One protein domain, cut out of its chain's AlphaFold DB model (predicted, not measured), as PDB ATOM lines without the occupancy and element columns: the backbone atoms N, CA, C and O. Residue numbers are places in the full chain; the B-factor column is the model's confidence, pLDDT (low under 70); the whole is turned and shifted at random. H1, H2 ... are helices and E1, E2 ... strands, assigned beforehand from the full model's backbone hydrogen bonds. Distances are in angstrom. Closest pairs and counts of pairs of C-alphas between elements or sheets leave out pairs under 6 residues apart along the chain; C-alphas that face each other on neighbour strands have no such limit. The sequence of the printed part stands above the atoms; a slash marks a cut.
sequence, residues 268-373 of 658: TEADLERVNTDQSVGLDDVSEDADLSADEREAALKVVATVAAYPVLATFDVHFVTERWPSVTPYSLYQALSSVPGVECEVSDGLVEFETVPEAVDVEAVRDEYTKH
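This is residues 268 to 373 of the 658 residues of an uncharacterized protein of Natrinema pallidum (UniProt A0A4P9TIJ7). A hairpin of E3 and E4, in which E4 bends strongly at residue 355, is widened by the short strands E1 and E2 beside different parts of E4 and packs with the long helix H1, while H3 covers E3 and touches H1 at a steep tilt. The short helices H2 and H4 sit on one side of H1, and the long stretch 276 to 293 runs along the outside. The printed part has 106 residues with four named helices and four named strands, in the order E1 H1 E2 H2 H3 E3 E4 H4, and its class is mixed, helices and strands. The sheet is branched and mixed: E1 and E4 are parallel, E2 and E4 as well as E3 and E4 antiparallel. The whole is compact, with a radius of gyration of the C-alphas of 12.4 A and spans of 35 by 32 by 23 A.

Start at E1, residues 273 to 275, the parallel neighbour of E4, residues 351 to 358; there N 275 and O 357 are 2.9 A apart. Next comes H1, residues 294 to 309, at the sheet's level with a height over the sheet of 0.2 A; its closest C-alphas to E4 are those of Ala 308 and Val 357, 6.1 A apart. E2, residues 315 to 317, lies on the same side of E4 as E1, with N 316 and O 352 at 2.8 A. H2, residues 318 to 324, only grazes the sheet with residues 318 to 319, and is close to but not clearly touching H1, the closest C-alphas being those of Ala 299 and Val 321, 6.6 A apart. H3, residues 330 to 338, touches H1 at a steep tilt of 64 degrees, closest at the C-alphas of Ala 300 and Leu 337, 5.2 A apart. H3 lies over E3, residues 344 to 348, at a height over the sheet of 9.3 A, and runs along it at 2 degrees on the local plane. E3 and E4 form a hairpin, with N 353 and O 346 at 2.8 A; E3 is on the other side of E4 from E1 and E2. E4 bends by 74 degrees at residue 355. H4, residues 367 to 373, is not on the sheet; it is close to but not clearly touching H2, closest at the C-alphas of Phe 320 and His 373, 6.7 A apart. In H1, H2, H3 and H4 every O i to N i+4 pair is within hydrogen-bond range.

Find C-alpha 273, where E1 begins, at (-37.829, 20.643, -24.817). H1 runs 22.3 A from C-alpha 294 at (-22.907, 1.836, -37.314) to C-alpha 309. H3 measures 12.3 A, E3 13.5 A and E4 19.4 A from first to last C-alpha. H4 ends at C-alpha 373, at (-33.957, 16.806, -50.085).

The two C-alphas farthest apart, those of Thr 268 and Ala 290, are 39.3 A apart. The printed part has no cut, and its one long link is E1 to H1, with 18 residues. Mean pLDDT of the printed part is 84.5; look for values under 70 at residues 268 to 271, 278, 285 and 287 to 290.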
ATOM      1  N   THR A 268     -43.970  28.438 -36.298       58.66
ATOM      2  CA  THR A 268     -43.063  29.137 -35.364       58.66
ATOM      3  C   THR A 268     -43.177  28.710 -33.893       58.66
ATOM      4  O   THR A 268     -42.382  29.169 -33.076       58.66
ATOM      5  N   GLU A 269     -44.147  27.864 -33.547       56.34
ATOM      6  CA  GLU A 269     -44.353  27.300 -32.210       56.34
ATOM      7  C   GLU A 269     -44.029  25.801 -32.264       56.34
ATOM      8  O   GLU A 269     -44.898  24.987 -32.554       56.34
ATOM      9  N   ALA A 270     -42.760  25.446 -32.056       59.69
ATOM     10  CA  ALA A 270     -42.357  24.065 -31.808       59.69
ATOM     11  C   ALA A 270     -42.179  23.883 -30.293       59.69
ATOM     12  O   ALA A 270     -41.308  24.526 -29.697       59.69
ATOM     13  N   ASP A 271     -43.000  23.028 -29.681       66.94
ATOM     14  CA  ASP A 271     -42.936  22.647 -28.262       66.94
ATOM     15  C   ASP A 271     -41.814  21.612 -28.022       66.94
ATOM     16  O   ASP A 271     -42.042  20.539 -27.480       66.94
ATOM     17  N   LEU A 272     -40.589  21.920 -28.464       82.31
ATOM     18  CA  LEU A 272     -39.422  21.048 -28.298       82.31
ATOM     19  C   LEU A 272     -38.662  21.399 -27.009       82.31
ATOM     20  O   LEU A 272     -38.085  22.489 -26.898       82.31
ATOM     21  N   GLU A 273     -38.604  20.473 -26.050       84.06
ATOM     22  CA  GLU A 273     -37.829  20.643 -24.817       84.06
ATOM     23  C   GLU A 273     -36.371  20.197 -25.021       84.06
ATOM     24  O   GLU A 273     -36.076  19.106 -25.504       84.06
ATOM     25  N   ARG A 274     -35.421  21.063 -24.650       81.25
ATOM     26  CA  ARG A 274     -33.992  20.738 -24.701       81.25
ATOM     27  C   ARG A 274     -33.505  20.272 -23.340       81.25
ATOM     28  O   ARG A 274     -33.536  21.033 -22.373       81.25
ATOM     29  N   VAL A 275     -33.045  19.027 -23.281       83.75
ATOM     30  CA  VAL A 275     -32.598  18.384 -22.046       83.75
ATOM     31  C   VAL A 275     -31.101  18.609 -21.878       83.75
ATOM     32  O   VAL A 275     -30.295  18.304 -22.758       83.75
ATOM     33  N   ASN A 276     -30.714  19.153 -20.728       79.38
ATOM     34  CA  ASN A 276     -29.310  19.330 -20.384       79.38
ATOM     35  C   ASN A 276     -28.702  17.978 -19.980       79.38
ATOM     36  O   ASN A 276     -29.062  17.409 -18.947       79.38
ATOM     37  N   THR A 277     -27.792  17.473 -20.809       72.69
ATOM     38  CA  THR A 277     -26.979  16.286 -20.544       72.69
ATOM     39  C   THR A 277     -25.640  16.705 -19.925       72.69
ATOM     40  O   THR A 277     -25.033  17.689 -20.338       72.69
ATOM     41  N   ASP A 278     -25.140  15.959 -18.928       69.12
ATOM     42  CA  ASP A 278     -23.893  16.295 -18.208       69.12
ATOM     43  C   ASP A 278     -22.657  16.426 -19.136       69.12
ATOM     44  O   ASP A 278     -21.663  17.063 -18.767       69.12
ATOM     45  N   GLN A 279     -22.705  15.810 -20.326       75.75
ATOM     46  CA  GLN A 279     -21.706  15.863 -21.399       75.75
ATOM     47  C   GLN A 279     -22.399  15.943 -22.776       75.75
ATOM     48  O   GLN A 279     -23.589  15.634 -22.890       75.75
ATOM     49  N   SER A 280     -21.665  16.392 -23.802       77.94
ATOM     50  CA  SER A 280     -22.152  16.404 -25.191       77.94
ATOM     51  C   SER A 280     -22.317  14.969 -25.686       77.94
ATOM     52  O   SER A 280     -21.439  14.151 -25.429       77.94
ATOM     53  N   VAL A 281     -23.433  14.672 -26.352       79.62
ATOM     54  CA  VAL A 281     -23.777  13.307 -26.777       79.62
ATOM     55  C   VAL A 281     -23.050  12.963 -28.079       79.62
ATOM     56  O   VAL A 281     -23.257  13.622 -29.098       79.62
ATOM     57  N   GLY A 282     -22.202  11.938 -28.061       79.12
ATOM     58  CA  GLY A 282     -21.465  11.426 -29.220       79.12
ATOM     59  C   GLY A 282     -21.816   9.980 -29.588       79.12
ATOM     60  O   GLY A 282     -22.697   9.354 -29.005       79.12
ATOM     61  N   LEU A 283     -21.087   9.421 -30.564       72.06
ATOM     62  CA  LEU A 283     -21.243   8.025 -31.019       72.06
ATOM     63  C   LEU A 283     -21.049   6.987 -29.904       72.06
ATOM     64  O   LEU A 283     -21.687   5.938 -29.944       72.06
ATOM     65  N   ASP A 284     -20.202   7.292 -28.920       73.12
ATOM     66  CA  ASP A 284     -19.888   6.405 -27.795       73.12
ATOM     67  C   ASP A 284     -20.980   6.415 -26.699       73.12
ATOM     68  O   ASP A 284     -20.985   5.542 -25.831       73.12
ATOM     69  N   ASP A 285     -21.906   7.385 -26.738       69.06
ATOM     70  CA  ASP A 285     -22.985   7.556 -25.751       69.06
ATOM     71  C   ASP A 285     -24.298   6.871 -26.166       69.06
ATOM     72  O   ASP A 285     -25.216   6.732 -25.356       69.06
ATOM     73  N   VAL A 286     -24.389   6.426 -27.422       71.12
ATOM     74  CA  VAL A 286     -25.499   5.611 -27.925       71.12
ATOM     75  C   VAL A 286     -25.200   4.153 -27.596       71.12
ATOM     76  O   VAL A 286     -24.163   3.631 -28.007       71.12
ATOM     77  N   SER A 287     -26.102   3.504 -26.846       65.31
ATOM     78  CA  SER A 287     -25.955   2.116 -26.371       65.31
ATOM     79  C   SER A 287     -25.352   1.198 -27.441       65.31
ATOM     80  O   SER A 287     -25.886   1.092 -28.550       65.31
ATOM     81  N   GLU A 288     -24.269   0.483 -27.105       59.34
ATOM     82  CA  GLU A 288     -23.767  -0.636 -27.911       59.34
ATOM     83  C   GLU A 288     -24.691  -1.863 -27.794       59.34
ATOM     84  O   GLU A 288     -24.234  -2.978 -27.533       59.34
ATOM     85  N   ASP A 289     -25.999  -1.687 -27.968       60.00
ATOM     86  CA  ASP A 289     -26.873  -2.835 -28.143       60.00
ATOM     87  C   ASP A 289     -26.444  -3.582 -29.407       60.00
ATOM     88  O   ASP A 289     -26.165  -2.988 -30.456       60.00
ATOM     89  N   ALA A 290     -26.341  -4.907 -29.280       56.47
ATOM     90  CA  ALA A 290     -25.768  -5.795 -30.291       56.47
ATOM     91  C   ALA A 290     -26.552  -5.816 -31.620       56.47
ATOM     92  O   ALA A 290     -26.076  -6.412 -32.586       56.47
ATOM     93  N   ASP A 291     -27.711  -5.153 -31.661       70.00
ATOM     94  CA  ASP A 291     -28.656  -5.149 -32.774       70.00
ATOM     95  C   ASP A 291     -28.609  -3.863 -33.631       70.00
ATOM     96  O   ASP A 291     -29.172  -3.871 -34.721       70.00
ATOM     97  N   LEU A 292     -27.923  -2.788 -33.200       77.50
ATOM     98  CA  LEU A 292     -27.791  -1.542 -33.983       77.50
ATOM     99  C   LEU A 292     -26.455  -1.468 -34.733       77.50
ATOM    100  O   LEU A 292     -25.379  -1.510 -34.124       77.50
ATOM    101  N   SER A 293     -26.526  -1.286 -36.048       84.88
ATOM    102  CA  SER A 293     -25.397  -1.051 -36.948       84.88
ATOM    103  C   SER A 293     -24.789   0.350 -36.791       84.88
ATOM    104  O   SER A 293     -25.384   1.262 -36.215       84.88
ATOM    105  N   ALA A 294     -23.578   0.535 -37.324       84.56
ATOM    106  CA  ALA A 294     -22.907   1.836 -37.314       84.56
ATOM    107  C   ALA A 294     -23.689   2.904 -38.102       84.56
ATOM    108  O   ALA A 294     -23.777   4.040 -37.641       84.56
ATOM    109  N   ASP A 295     -24.297   2.522 -39.231       86.06
ATOM    110  CA  ASP A 295     -25.099   3.420 -40.071       86.06
ATOM    111  C   ASP A 295     -26.344   3.922 -39.326       86.06
ATOM    112  O   ASP A 295     -26.661   5.106 -39.383       86.06
ATOM    113  N   GLU A 296     -27.020   3.050 -38.570       88.94
ATOM    114  CA  GLU A 296     -28.217   3.406 -37.790       88.94
ATOM    115  C   GLU A 296     -27.894   4.389 -36.659       88.94
ATOM    116  O   GLU A 296     -28.631   5.354 -36.443       88.94
ATOM    117  N   ARG A 297     -26.762   4.194 -35.969       87.56
ATOM    118  CA  ARG A 297     -26.295   5.117 -34.919       87.56
ATOM    119  C   ARG A 297     -25.864   6.460 -35.497       87.56
ATOM    120  O   ARG A 297     -26.194   7.502 -34.931       87.56
ATOM    121  N   GLU A 298     -25.146   6.448 -36.622       89.50
ATOM    122  CA  GLU A 298     -24.746   7.675 -37.316       89.50
ATOM    123  C   GLU A 298     -25.973   8.465 -37.789       89.50
ATOM    124  O   GLU A 298     -26.045   9.675 -37.559       89.50
ATOM    125  N   ALA A 299     -26.946   7.788 -38.405       90.25
ATOM    126  CA  ALA A 299     -28.174   8.400 -38.890       90.25
ATOM    127  C   ALA A 299     -28.960   9.063 -37.749       90.25
ATOM    128  O   ALA A 299     -29.276  10.251 -37.833       90.25
ATOM    129  N   ALA A 300     -29.200   8.342 -36.647       91.00
ATOM    130  CA  ALA A 300     -29.898   8.876 -35.479       91.00
ATOM    131  C   ALA A 300     -29.186  10.103 -34.886       91.00
ATOM    132  O   ALA A 300     -29.818  11.137 -34.675       91.00
ATOM    133  N   LEU A 301     -27.864  10.042 -34.684       90.38
ATOM    134  CA  LEU A 301     -27.106  11.169 -34.130       90.38
ATOM    135  C   LEU A 301     -27.095  12.390 -35.051       90.38
ATOM    136  O   LEU A 301     -27.190  13.511 -34.557       90.38
ATOM    137  N   LYS A 302     -27.019  12.211 -36.375       92.25
ATOM    138  CA  LYS A 302     -27.088  13.332 -37.328       92.25
ATOM    139  C   LYS A 302     -28.469  13.974 -37.380       92.25
ATOM    140  O   LYS A 302     -28.555  15.202 -37.477       92.25
ATOM    141  N   VAL A 303     -29.536  13.181 -37.281       92.19
ATOM    142  CA  VAL A 303     -30.906  13.700 -37.155       92.19
ATOM    143  C   VAL A 303     -31.031  14.503 -35.858       92.19
ATOM    144  O   VAL A 303     -31.360  15.686 -35.912       92.19
ATOM    145  N   VAL A 304     -30.653  13.929 -34.711       92.00
ATOM    146  CA  VAL A 304     -30.738  14.601 -33.400       92.00
ATOM    147  C   VAL A 304     -29.870  15.863 -33.351       92.00
ATOM    148  O   VAL A 304     -30.342  16.903 -32.899       92.00
ATOM    149  N   ALA A 305     -28.643  15.832 -33.885       91.62
ATOM    150  CA  ALA A 305     -27.781  17.014 -33.995       91.62
ATOM    151  C   ALA A 305     -28.431  18.129 -34.829       91.62
ATOM    152  O   ALA A 305     -28.317  19.313 -34.500       91.62
ATOM    153  N   THR A 306     -29.145  17.760 -35.896       91.62
ATOM    154  CA  THR A 306     -29.865  18.708 -36.753       91.62
ATOM    155  C   THR A 306     -31.035  19.351 -36.013       91.62
ATOM    156  O   THR A 306     -31.164  20.575 -36.048       91.62
ATOM    157  N   VAL A 307     -31.835  18.566 -35.290       90.31
ATOM    158  CA  VAL A 307     -32.980  19.058 -34.504       90.31
ATOM    159  C   VAL A 307     -32.518  19.908 -33.311       90.31
ATOM    160  O   VAL A 307     -33.054  20.992 -33.078       90.31
ATOM    161  N   ALA A 308     -31.463  19.493 -32.603       88.50
ATOM    162  CA  ALA A 308     -30.887  20.240 -31.481       88.50
ATOM    163  C   ALA A 308     -30.321  21.609 -31.911       88.50
ATOM    164  O   ALA A 308     -30.521  22.618 -31.225       88.50
ATOM    165  N   ALA A 309     -29.647  21.666 -33.068       88.50
ATOM    166  CA  ALA A 309     -29.124  22.908 -33.639       88.50
ATOM    167  C   ALA A 309     -30.225  23.800 -34.244       88.50
ATOM    168  O   ALA A 309     -30.107  25.030 -34.220       88.50
ATOM    169  N   TYR A 310     -31.297  23.195 -34.766       88.12
ATOM    170  CA  TYR A 310     -32.404  23.880 -35.432       88.12
ATOM    171  C   TYR A 310     -33.765  23.397 -34.898       88.12
ATOM    172  O   TYR A 310     -34.459  22.659 -35.593       88.12
ATOM    173  N   PRO A 311     -34.212  23.891 -33.723       85.31
ATOM    174  CA  PRO A 311     -35.452  23.450 -33.065       85.31
ATOM    175  C   PRO A 311     -36.734  23.590 -33.895       85.31
ATOM    176  O   PRO A 311     -37.737  22.957 -33.602       85.31
ATOM    177  N   VAL A 312     -36.712  24.430 -34.935       84.12
ATOM    178  CA  VAL A 312     -37.821  24.562 -35.894       84.12
ATOM    179  C   VAL A 312     -38.052  23.287 -36.714       84.12
ATOM    180  O   VAL A 312     -39.096  23.162 -37.331       84.12
ATOM    181  N   LEU A 313     -37.103  22.348 -36.721       87.25
ATOM    182  CA  LEU A 313     -37.198  21.042 -37.376       87.25
ATOM    183  C   LEU A 313     -37.587  19.939 -36.377       87.25
ATOM    184  O   LEU A 313     -37.101  18.820 -36.478       87.25
ATOM    185  N   ALA A 314     -38.429  20.257 -35.387       86.94
ATOM    186  CA  ALA A 314     -38.927  19.280 -34.414       86.94
ATOM    187  C   ALA A 314     -39.702  18.122 -35.070       86.94
ATOM    188  O   ALA A 314     -39.814  17.057 -34.478       86.94
ATOM    189  N   THR A 315     -40.183  18.309 -36.300       88.94
ATOM    190  CA  THR A 315     -40.696  17.237 -37.153       88.94
ATOM    191  C   THR A 315     -39.705  16.968 -38.283       88.94
ATOM    192  O   THR A 315     -39.225  17.906 -38.925       88.94
ATOM    193  N   PHE A 316     -39.404  15.698 -38.535       89.12
ATOM    194  CA  PHE A 316     -38.366  15.262 -39.464       89.12
ATOM    195  C   PHE A 316     -38.896  14.186 -40.420       89.12
ATOM    196  O   PHE A 316     -39.624  13.292 -40.010       89.12
ATOM    197  N   ASP A 317     -38.524  14.250 -41.698       90.94
ATOM    198  CA  ASP A 317     -38.962  13.275 -42.710       90.94
ATOM    199  C   ASP A 317     -38.092  12.014 -42.656       90.94
ATOM    200  O   ASP A 317     -36.871  12.083 -42.824       90.94
ATOM    201  N   VAL A 318     -38.724  10.859 -42.441       89.88
ATOM    202  CA  VAL A 318     -38.037   9.563 -42.360       89.88
ATOM    203  C   VAL A 318     -37.392   9.191 -43.695       89.88
ATOM    204  O   VAL A 318     -36.333   8.561 -43.691       89.88
ATOM    205  N   HIS A 319     -37.960   9.613 -44.833       88.94
ATOM    206  CA  HIS A 319     -37.441   9.225 -46.150       88.94
ATOM    207  C   HIS A 319     -36.036   9.760 -46.408       88.94
ATOM    208  O   HIS A 319     -35.213   9.049 -46.977       88.94
ATOM    209  N   PHE A 320     -35.721  10.965 -45.917       91.81
ATOM    210  CA  PHE A 320     -34.359  11.498 -45.986       91.81
ATOM    211  C   PHE A 320     -33.343  10.521 -45.381       91.81
ATOM    212  O   PHE A 320     -32.265  10.305 -45.931       91.81
ATOM    213  N   VAL A 321     -33.691   9.918 -44.241       90.00
ATOM    214  CA  VAL A 321     -32.811   8.996 -43.519       90.00
ATOM    215  C   VAL A 321     -32.665   7.691 -44.292       90.00
ATOM    216  O   VAL A 321     -31.545   7.227 -44.489       90.00
ATOM    217  N   THR A 322     -33.768   7.121 -44.775       88.25
ATOM    218  CA  THR A 322     -33.740   5.851 -45.513       88.25
ATOM    219  C   THR A 322     -33.077   5.979 -46.888       88.25
ATOM    220  O   THR A 322     -32.444   5.036 -47.348       88.25
ATOM    221  N   GLU A 323     -33.159   7.141 -47.543       87.31
ATOM    222  CA  GLU A 323     -32.439   7.402 -48.799       87.31
ATOM    223  C   GLU A 323     -30.944   7.631 -48.565       87.31
ATOM    224  O   GLU A 323     -30.096   7.104 -49.291       87.31
ATOM    225  N   ARG A 324     -30.597   8.404 -47.528       89.25
ATOM    226  CA  ARG A 324     -29.202   8.721 -47.210       89.25
ATOM    227  C   ARG A 324     -28.444   7.516 -46.652       89.25
ATOM    228  O   ARG A 324     -27.241   7.398 -46.915       89.25
ATOM    229  N   TRP A 325     -29.141   6.644 -45.922       92.12
ATOM    230  CA  TRP A 325     -28.643   5.395 -45.346       92.12
ATOM    231  C   TRP A 325     -29.588   4.224 -45.682       92.12
ATOM    232  O   TRP A 325     -30.446   3.878 -44.874       92.12
ATOM    233  N   PRO A 326     -29.405   3.554 -46.838       86.25
ATOM    234  CA  PRO A 326     -30.300   2.486 -47.310       86.25
ATOM    235  C   PRO A 326     -30.377   1.241 -46.414       86.25
ATOM    236  O   PRO A 326     -31.271   0.415 -46.571       86.25
ATOM    237  N   SER A 327     -29.413   1.069 -45.507       86.06
ATOM    238  CA  SER A 327     -29.401   0.017 -44.484       86.06
ATOM    239  C   SER A 327     -30.360   0.309 -43.322       86.06
ATOM    240  O   SER A 327     -30.709  -0.612 -42.586       86.06
ATOM    241  N   VAL A 328     -30.798   1.563 -43.162       88.50
ATOM    242  CA  VAL A 328     -31.670   2.020 -42.075       88.50
ATOM    243  C   VAL A 328     -33.129   1.867 -42.487       88.50
ATOM    244  O   VAL A 328     -33.555   2.332 -43.539       88.50
ATOM    245  N   THR A 329     -33.920   1.239 -41.623       88.25
ATOM    246  CA  THR A 329     -35.376   1.133 -41.779       88.25
ATOM    247  C   THR A 329     -36.074   2.113 -40.834       88.25
ATOM    248  O   THR A 329     -35.482   2.488 -39.823       88.25
ATOM    249  N   PRO A 330     -37.346   2.493 -41.063       87.00
ATOM    250  CA  PRO A 330     -38.087   3.341 -40.120       87.00
ATOM    251  C   PRO A 330     -38.094   2.783 -38.689       87.00
ATOM    252  O   PRO A 330     -37.953   3.521 -37.715       87.00
ATOM    253  N   TYR A 331     -38.198   1.458 -38.561       87.25
ATOM    254  CA  TYR A 331     -38.180   0.784 -37.267       87.25
ATOM    255  C   TYR A 331     -36.804   0.841 -36.595       87.25
ATOM    256  O   TYR A 331     -36.714   1.146 -35.406       87.25
ATOM    257  N   SER A 332     -35.728   0.582 -37.340       88.94
ATOM    258  CA  SER A 332     -34.380   0.636 -36.772       88.94
ATOM    259  C   SER A 332     -33.890   2.062 -36.521       88.94
ATOM    260  O   SER A 332     -33.173   2.291 -35.548       88.94
ATOM    261  N   LEU A 333     -34.378   3.043 -37.289       89.38
ATOM    262  CA  LEU A 333     -34.230   4.463 -36.977       89.38
ATOM    263  C   LEU A 333     -34.884   4.796 -35.632       89.38
ATOM    264  O   LEU A 333     -34.237   5.404 -34.787       89.38
ATOM    265  N   TYR A 334     -36.129   4.368 -35.397       88.69
ATOM    266  CA  TYR A 334     -36.808   4.593 -34.117       88.69
ATOM    267  C   TYR A 334     -36.043   3.974 -32.937       88.69
ATOM    268  O   TYR A 334     -35.867   4.618 -31.900       88.69
ATOM    269  N   GLN A 335     -35.552   2.740 -33.095       88.38
ATOM    270  CA  GLN A 335     -34.734   2.080 -32.073       88.38
ATOM    271  C   GLN A 335     -33.434   2.844 -31.796       88.38
ATOM    272  O   GLN A 335     -33.065   3.029 -30.634       88.38
ATOM    273  N   ALA A 336     -32.763   3.316 -32.848       89.00
ATOM    274  CA  ALA A 336     -31.544   4.100 -32.723       89.00
ATOM    275  C   ALA A 336     -31.805   5.454 -32.044       89.00
ATOM    276  O   ALA A 336     -31.094   5.790 -31.102       89.00
ATOM    277  N   LEU A 337     -32.858   6.183 -32.437       90.44
ATOM    278  CA  LEU A 337     -33.270   7.452 -31.821       90.44
ATOM    279  C   LEU A 337     -33.617   7.286 -30.336       90.44
ATOM    280  O   LEU A 337     -33.137   8.055 -29.510       90.44
ATOM    281  N   SER A 338     -34.362   6.234 -29.986       88.31
ATOM    282  CA  SER A 338     -34.730   5.911 -28.594       88.31
ATOM    283  C   SER A 338     -33.528   5.542 -27.714       88.31
ATOM    284  O   SER A 338     -33.625   5.548 -26.488       88.31
ATOM    285  N   SER A 339     -32.401   5.179 -28.332       88.12
ATOM    286  CA  SER A 339     -31.155   4.826 -27.643       88.12
ATOM    287  C   SER A 339     -30.242   6.035 -27.411       88.12
ATOM    288  O   SER A 339     -29.217   5.898 -26.740       88.12
ATOM    289  N   VAL A 340     -30.588   7.209 -27.957       87.56
ATOM    290  CA  VAL A 340     -29.847   8.459 -27.751       87.56
ATOM    291  C   VAL A 340     -30.283   9.097 -26.422       87.56
ATOM    292  O   VAL A 340     -31.471   9.361 -26.225       87.56
ATOM    293  N   PRO A 341     -29.355   9.386 -25.491       85.12
ATOM    294  CA  PRO A 341     -29.696  10.030 -24.226       85.12
ATOM    295  C   PRO A 341     -30.395  11.386 -24.415       85.12
ATOM    296  O   PRO A 341     -29.883  12.268 -25.101       85.12
ATOM    297  N   GLY A 342     -31.541  11.572 -23.748       83.81
ATOM    298  CA  GLY A 342     -32.291  12.833 -23.773       83.81
ATOM    299  C   GLY A 342     -33.170  13.037 -25.009       83.81
ATOM    300  O   GLY A 342     -33.550  14.176 -25.266       83.81
ATOM    301  N   VAL A 343     -33.455  11.970 -25.767       89.56
ATOM    302  CA  VAL A 343     -34.388  11.977 -26.900       89.56
ATOM    303  C   VAL A 343     -35.689  11.268 -26.531       89.56
ATOM    304  O   VAL A 343     -35.679  10.107 -26.127       89.56
ATOM    305  N   GLU A 344     -36.811  11.952 -26.733       88.88
ATOM    306  CA  GLU A 344     -38.155  11.371 -26.767       88.88
ATOM    307  C   GLU A 344     -38.798  11.786 -28.092       88.88
ATOM    308  O   GLU A 344     -38.847  12.975 -28.418       88.88
ATOM    309  N   CYS A 345     -39.231  10.806 -28.886       89.44
ATOM    310  CA  CYS A 345     -39.834  11.042 -30.192       89.44
ATOM    311  C   CYS A 345     -40.910  10.006 -30.529       89.44
ATOM    312  O   CYS A 345     -40.810   8.841 -30.132       89.44
ATOM    313  N   GLU A 346     -41.886  10.410 -31.335       87.62
ATOM    314  CA  GLU A 346     -42.871   9.529 -31.960       87.62
ATOM    315  C   GLU A 346     -42.562   9.387 -33.456       87.62
ATOM    316  O   GLU A 346     -42.133  10.338 -34.107       87.62
ATOM    317  N   VAL A 347     -42.744   8.185 -34.006       83.94
ATOM    318  CA  VAL A 347     -42.598   7.928 -35.446       83.94
ATOM    319  C   VAL A 347     -43.943   7.478 -35.989       83.94
ATOM    320  O   VAL A 347     -44.409   6.382 -35.669       83.94
ATOM    321  N   SER A 348     -44.563   8.323 -36.803       83.00
ATOM    322  CA  SER A 348     -45.892   8.110 -37.381       83.00
ATOM    323  C   SER A 348     -45.951   8.698 -38.791       83.00
ATOM    324  O   SER A 348     -45.281   9.681 -39.092       83.00
ATOM    325  N   ASP A 349     -46.693   8.047 -39.693       79.38
ATOM    326  CA  ASP A 349     -46.981   8.532 -41.054       79.38
ATOM    327  C   ASP A 349     -45.761   9.061 -41.843       79.38
ATOM    328  O   ASP A 349     -45.825  10.079 -42.528       79.38
ATOM    329  N   GLY A 350     -44.621   8.361 -41.735       83.75
ATOM    330  CA  GLY A 350     -43.380   8.713 -42.438       83.75
ATOM    331  C   GLY A 350     -42.610   9.898 -41.841       83.75
ATOM    332  O   GLY A 350     -41.633  10.346 -42.440       83.75
ATOM    333  N   LEU A 351     -43.012  10.377 -40.665       89.69
ATOM    334  CA  LEU A 351     -42.392  11.474 -39.933       89.69
ATOM    335  C   LEU A 351     -41.851  11.009 -38.577       89.69
ATOM    336  O   LEU A 351     -42.310  10.022 -38.003       89.69
ATOM    337  N   VAL A 352     -40.874  11.750 -38.066       89.81
ATOM    338  CA  VAL A 352     -40.399  11.692 -36.682       89.81
ATOM    339  C   VAL A 352     -40.759  13.010 -36.011       89.81
ATOM    340  O   VAL A 352     -40.304  14.059 -36.460       89.81
ATOM    341  N   GLU A 353     -41.540  12.972 -34.941       90.19
ATOM    342  CA  GLU A 353     -41.860  14.133 -34.112       90.19
ATOM    343  C   GLU A 353     -41.075  14.054 -32.804       90.19
ATOM    344  O   GLU A 353     -41.195  13.089 -32.056       90.19
ATOM    345  N   PHE A 354     -40.239  15.055 -32.539       90.31
ATOM    346  CA  PHE A 354     -39.410  15.136 -31.343       90.31
ATOM    347  C   PHE A 354     -40.113  15.944 -30.249       90.31
ATOM    348  O   PHE A 354     -40.426  17.118 -30.444       90.31
ATOM    349  N   GLU A 355     -40.285  15.334 -29.078       88.88
ATOM    350  CA  GLU A 355     -40.717  16.017 -27.853       88.88
ATOM    351  C   GLU A 355     -39.506  16.570 -27.096       88.88
ATOM    352  O   GLU A 355     -39.507  17.723 -26.651       88.88
ATOM    353  N   THR A 356     -38.437  15.770 -26.998       88.88
ATOM    354  CA  THR A 356     -37.197  16.165 -26.322       88.88
ATOM    355  C   THR A 356     -35.949  15.819 -27.132       88.88
ATOM    356  O   THR A 356     -35.913  14.813 -27.842       88.88
ATOM    357  N   VAL A 357     -34.920  16.671 -27.047       90.31
ATOM    358  CA  VAL A 357     -33.572  16.412 -27.593       90.31
ATOM    359  C   VAL A 357     -32.478  16.936 -26.648       90.31
ATOM    360  O   VAL A 357     -32.709  17.914 -25.928       90.31
ATOM    361  N   PRO A 358     -31.261  16.359 -26.653       88.69
ATOM    362  CA  PRO A 358     -30.132  16.881 -25.884       88.69
ATOM    363  C   PRO A 358     -29.699  18.288 -26.340       88.69
ATOM    364  O   PRO A 358     -29.772  18.635 -27.519       88.69
ATOM    365  N   GLU A 359     -29.206  19.112 -25.407       84.69
ATOM    366  CA  GLU A 359     -28.722  20.477 -25.699       84.69
ATOM    367  C   GLU A 359     -27.472  20.519 -26.599       84.69
ATOM    368  O   GLU A 359     -27.291  21.491 -27.339       84.69
ATOM    369  N   ALA A 360     -26.604  19.505 -26.524       83.06
ATOM    370  CA  ALA A 360     -25.346  19.434 -27.264       83.06
ATOM    371  C   ALA A 360     -25.086  18.014 -27.791       83.06
ATOM    372  O   ALA A 360     -25.177  17.041 -27.041       83.06
ATOM    373  N   VAL A 361     -24.750  17.923 -29.082       86.88
ATOM    374  CA  VAL A 361     -24.454  16.674 -29.798       86.88
ATOM    375  C   VAL A 361     -23.149  16.854 -30.576       86.88
ATOM    376  O   VAL A 361     -22.994  17.833 -31.308       86.88
ATOM    377  N   ASP A 362     -22.218  15.909 -30.443       85.25
ATOM    378  CA  ASP A 362     -20.865  15.961 -31.017       85.25
ATOM    379  C   ASP A 362     -20.801  15.374 -32.446       85.25
ATOM    380  O   ASP A 362     -19.903  14.603 -32.788       85.25
ATOM    381  N   VAL A 363     -21.758  15.745 -33.309       86.75
ATOM    382  CA  VAL A 363     -21.802  15.361 -34.736       86.75
ATOM    383  C   VAL A 363     -22.282  16.542 -35.593       86.75
ATOM    384  O   VAL A 363     -23.071  17.371 -35.144       86.75
ATOM    385  N   GLU A 364     -21.801  16.648 -36.836       89.19
ATOM    386  CA  GLU A 364     -22.243  17.693 -37.772       89.19
ATOM    387  C   GLU A 364     -23.723  17.528 -38.162       89.19
ATOM    388  O   GLU A 364     -24.159  16.450 -38.574       89.19
ATOM    389  N   ALA A 365     -24.482  18.624 -38.072       89.44
ATOM    390  CA  ALA A 365     -25.864  18.694 -38.532       89.44
ATOM    391  C   ALA A 365     -25.953  18.625 -40.067       89.44
ATOM    392  O   ALA A 365     -25.154  19.233 -40.777       89.44
ATOM    393  N   VAL A 366     -26.992  17.970 -40.581       92.44
ATOM    394  CA  VAL A 366     -27.222  17.730 -42.020       92.44
ATOM    395  C   VAL A 366     -28.292  18.652 -42.612       92.44
ATOM    396  O   VAL A 366     -28.960  18.308 -43.582       92.44
ATOM    397  N   ARG A 367     -28.465  19.854 -42.046       90.75
ATOM    398  CA  ARG A 367     -29.541  20.788 -42.425       90.75
ATOM    399  C   ARG A 367     -29.571  21.117 -43.917       90.75
ATOM    400  O   ARG A 367     -30.656  21.160 -44.493       90.75
ATOM    401  N   ASP A 368     -28.422  21.406 -44.523       90.31
ATOM    402  CA  ASP A 368     -28.371  21.824 -45.929       90.31
ATOM    403  C   ASP A 368     -28.737  20.659 -46.864       90.31
ATOM    404  O   ASP A 368     -29.503  20.856 -47.807       90.31
ATOM    405  N   GLU A 369     -28.266  19.441 -46.561       92.19
ATOM    406  CA  GLU A 369     -28.652  18.209 -47.270       92.19
ATOM    407  C   GLU A 369     -30.153  17.931 -47.105       92.19
ATOM    408  O   GLU A 369     -30.844  17.698 -48.092       92.19
ATOM    409  N   TYR A 370     -30.675  18.043 -45.880       92.62
ATOM    410  CA  TYR A 370     -32.090  17.826 -45.577       92.62
ATOM    411  C   TYR A 370     -33.009  18.854 -46.250       92.62
ATOM    412  O   TYR A 370     -34.027  18.507 -46.839       92.62
ATOM    413  N   THR A 371     -32.633  20.135 -46.227       91.00
ATOM    414  CA  THR A 371     -33.412  21.193 -46.892       91.00
ATOM    415  C   THR A 371     -33.434  20.972 -48.402       91.00
ATOM    416  O   THR A 371     -34.470  21.157 -49.035       91.00
ATOM    417  N   LYS A 372     -32.298  20.567 -48.983       92.88
ATOM    418  CA  LYS A 372     -32.206  20.230 -50.402       92.88
ATOM    419  C   LYS A 372     -33.117  19.045 -50.750       92.88
ATOM    420  O   LYS A 372     -33.893  19.174 -51.688       92.88
ATOM    421  N   HIS A 373     -33.074  17.973 -49.956       92.25
ATOM    422  CA  HIS A 373     -33.957  16.806 -50.085       92.25
ATOM    423  C   HIS A 373     -35.435  17.195 -50.102       92.25
ATOM    424  O   HIS A 373     -36.154  16.846 -51.030       92.25
TER     425      HIS A 373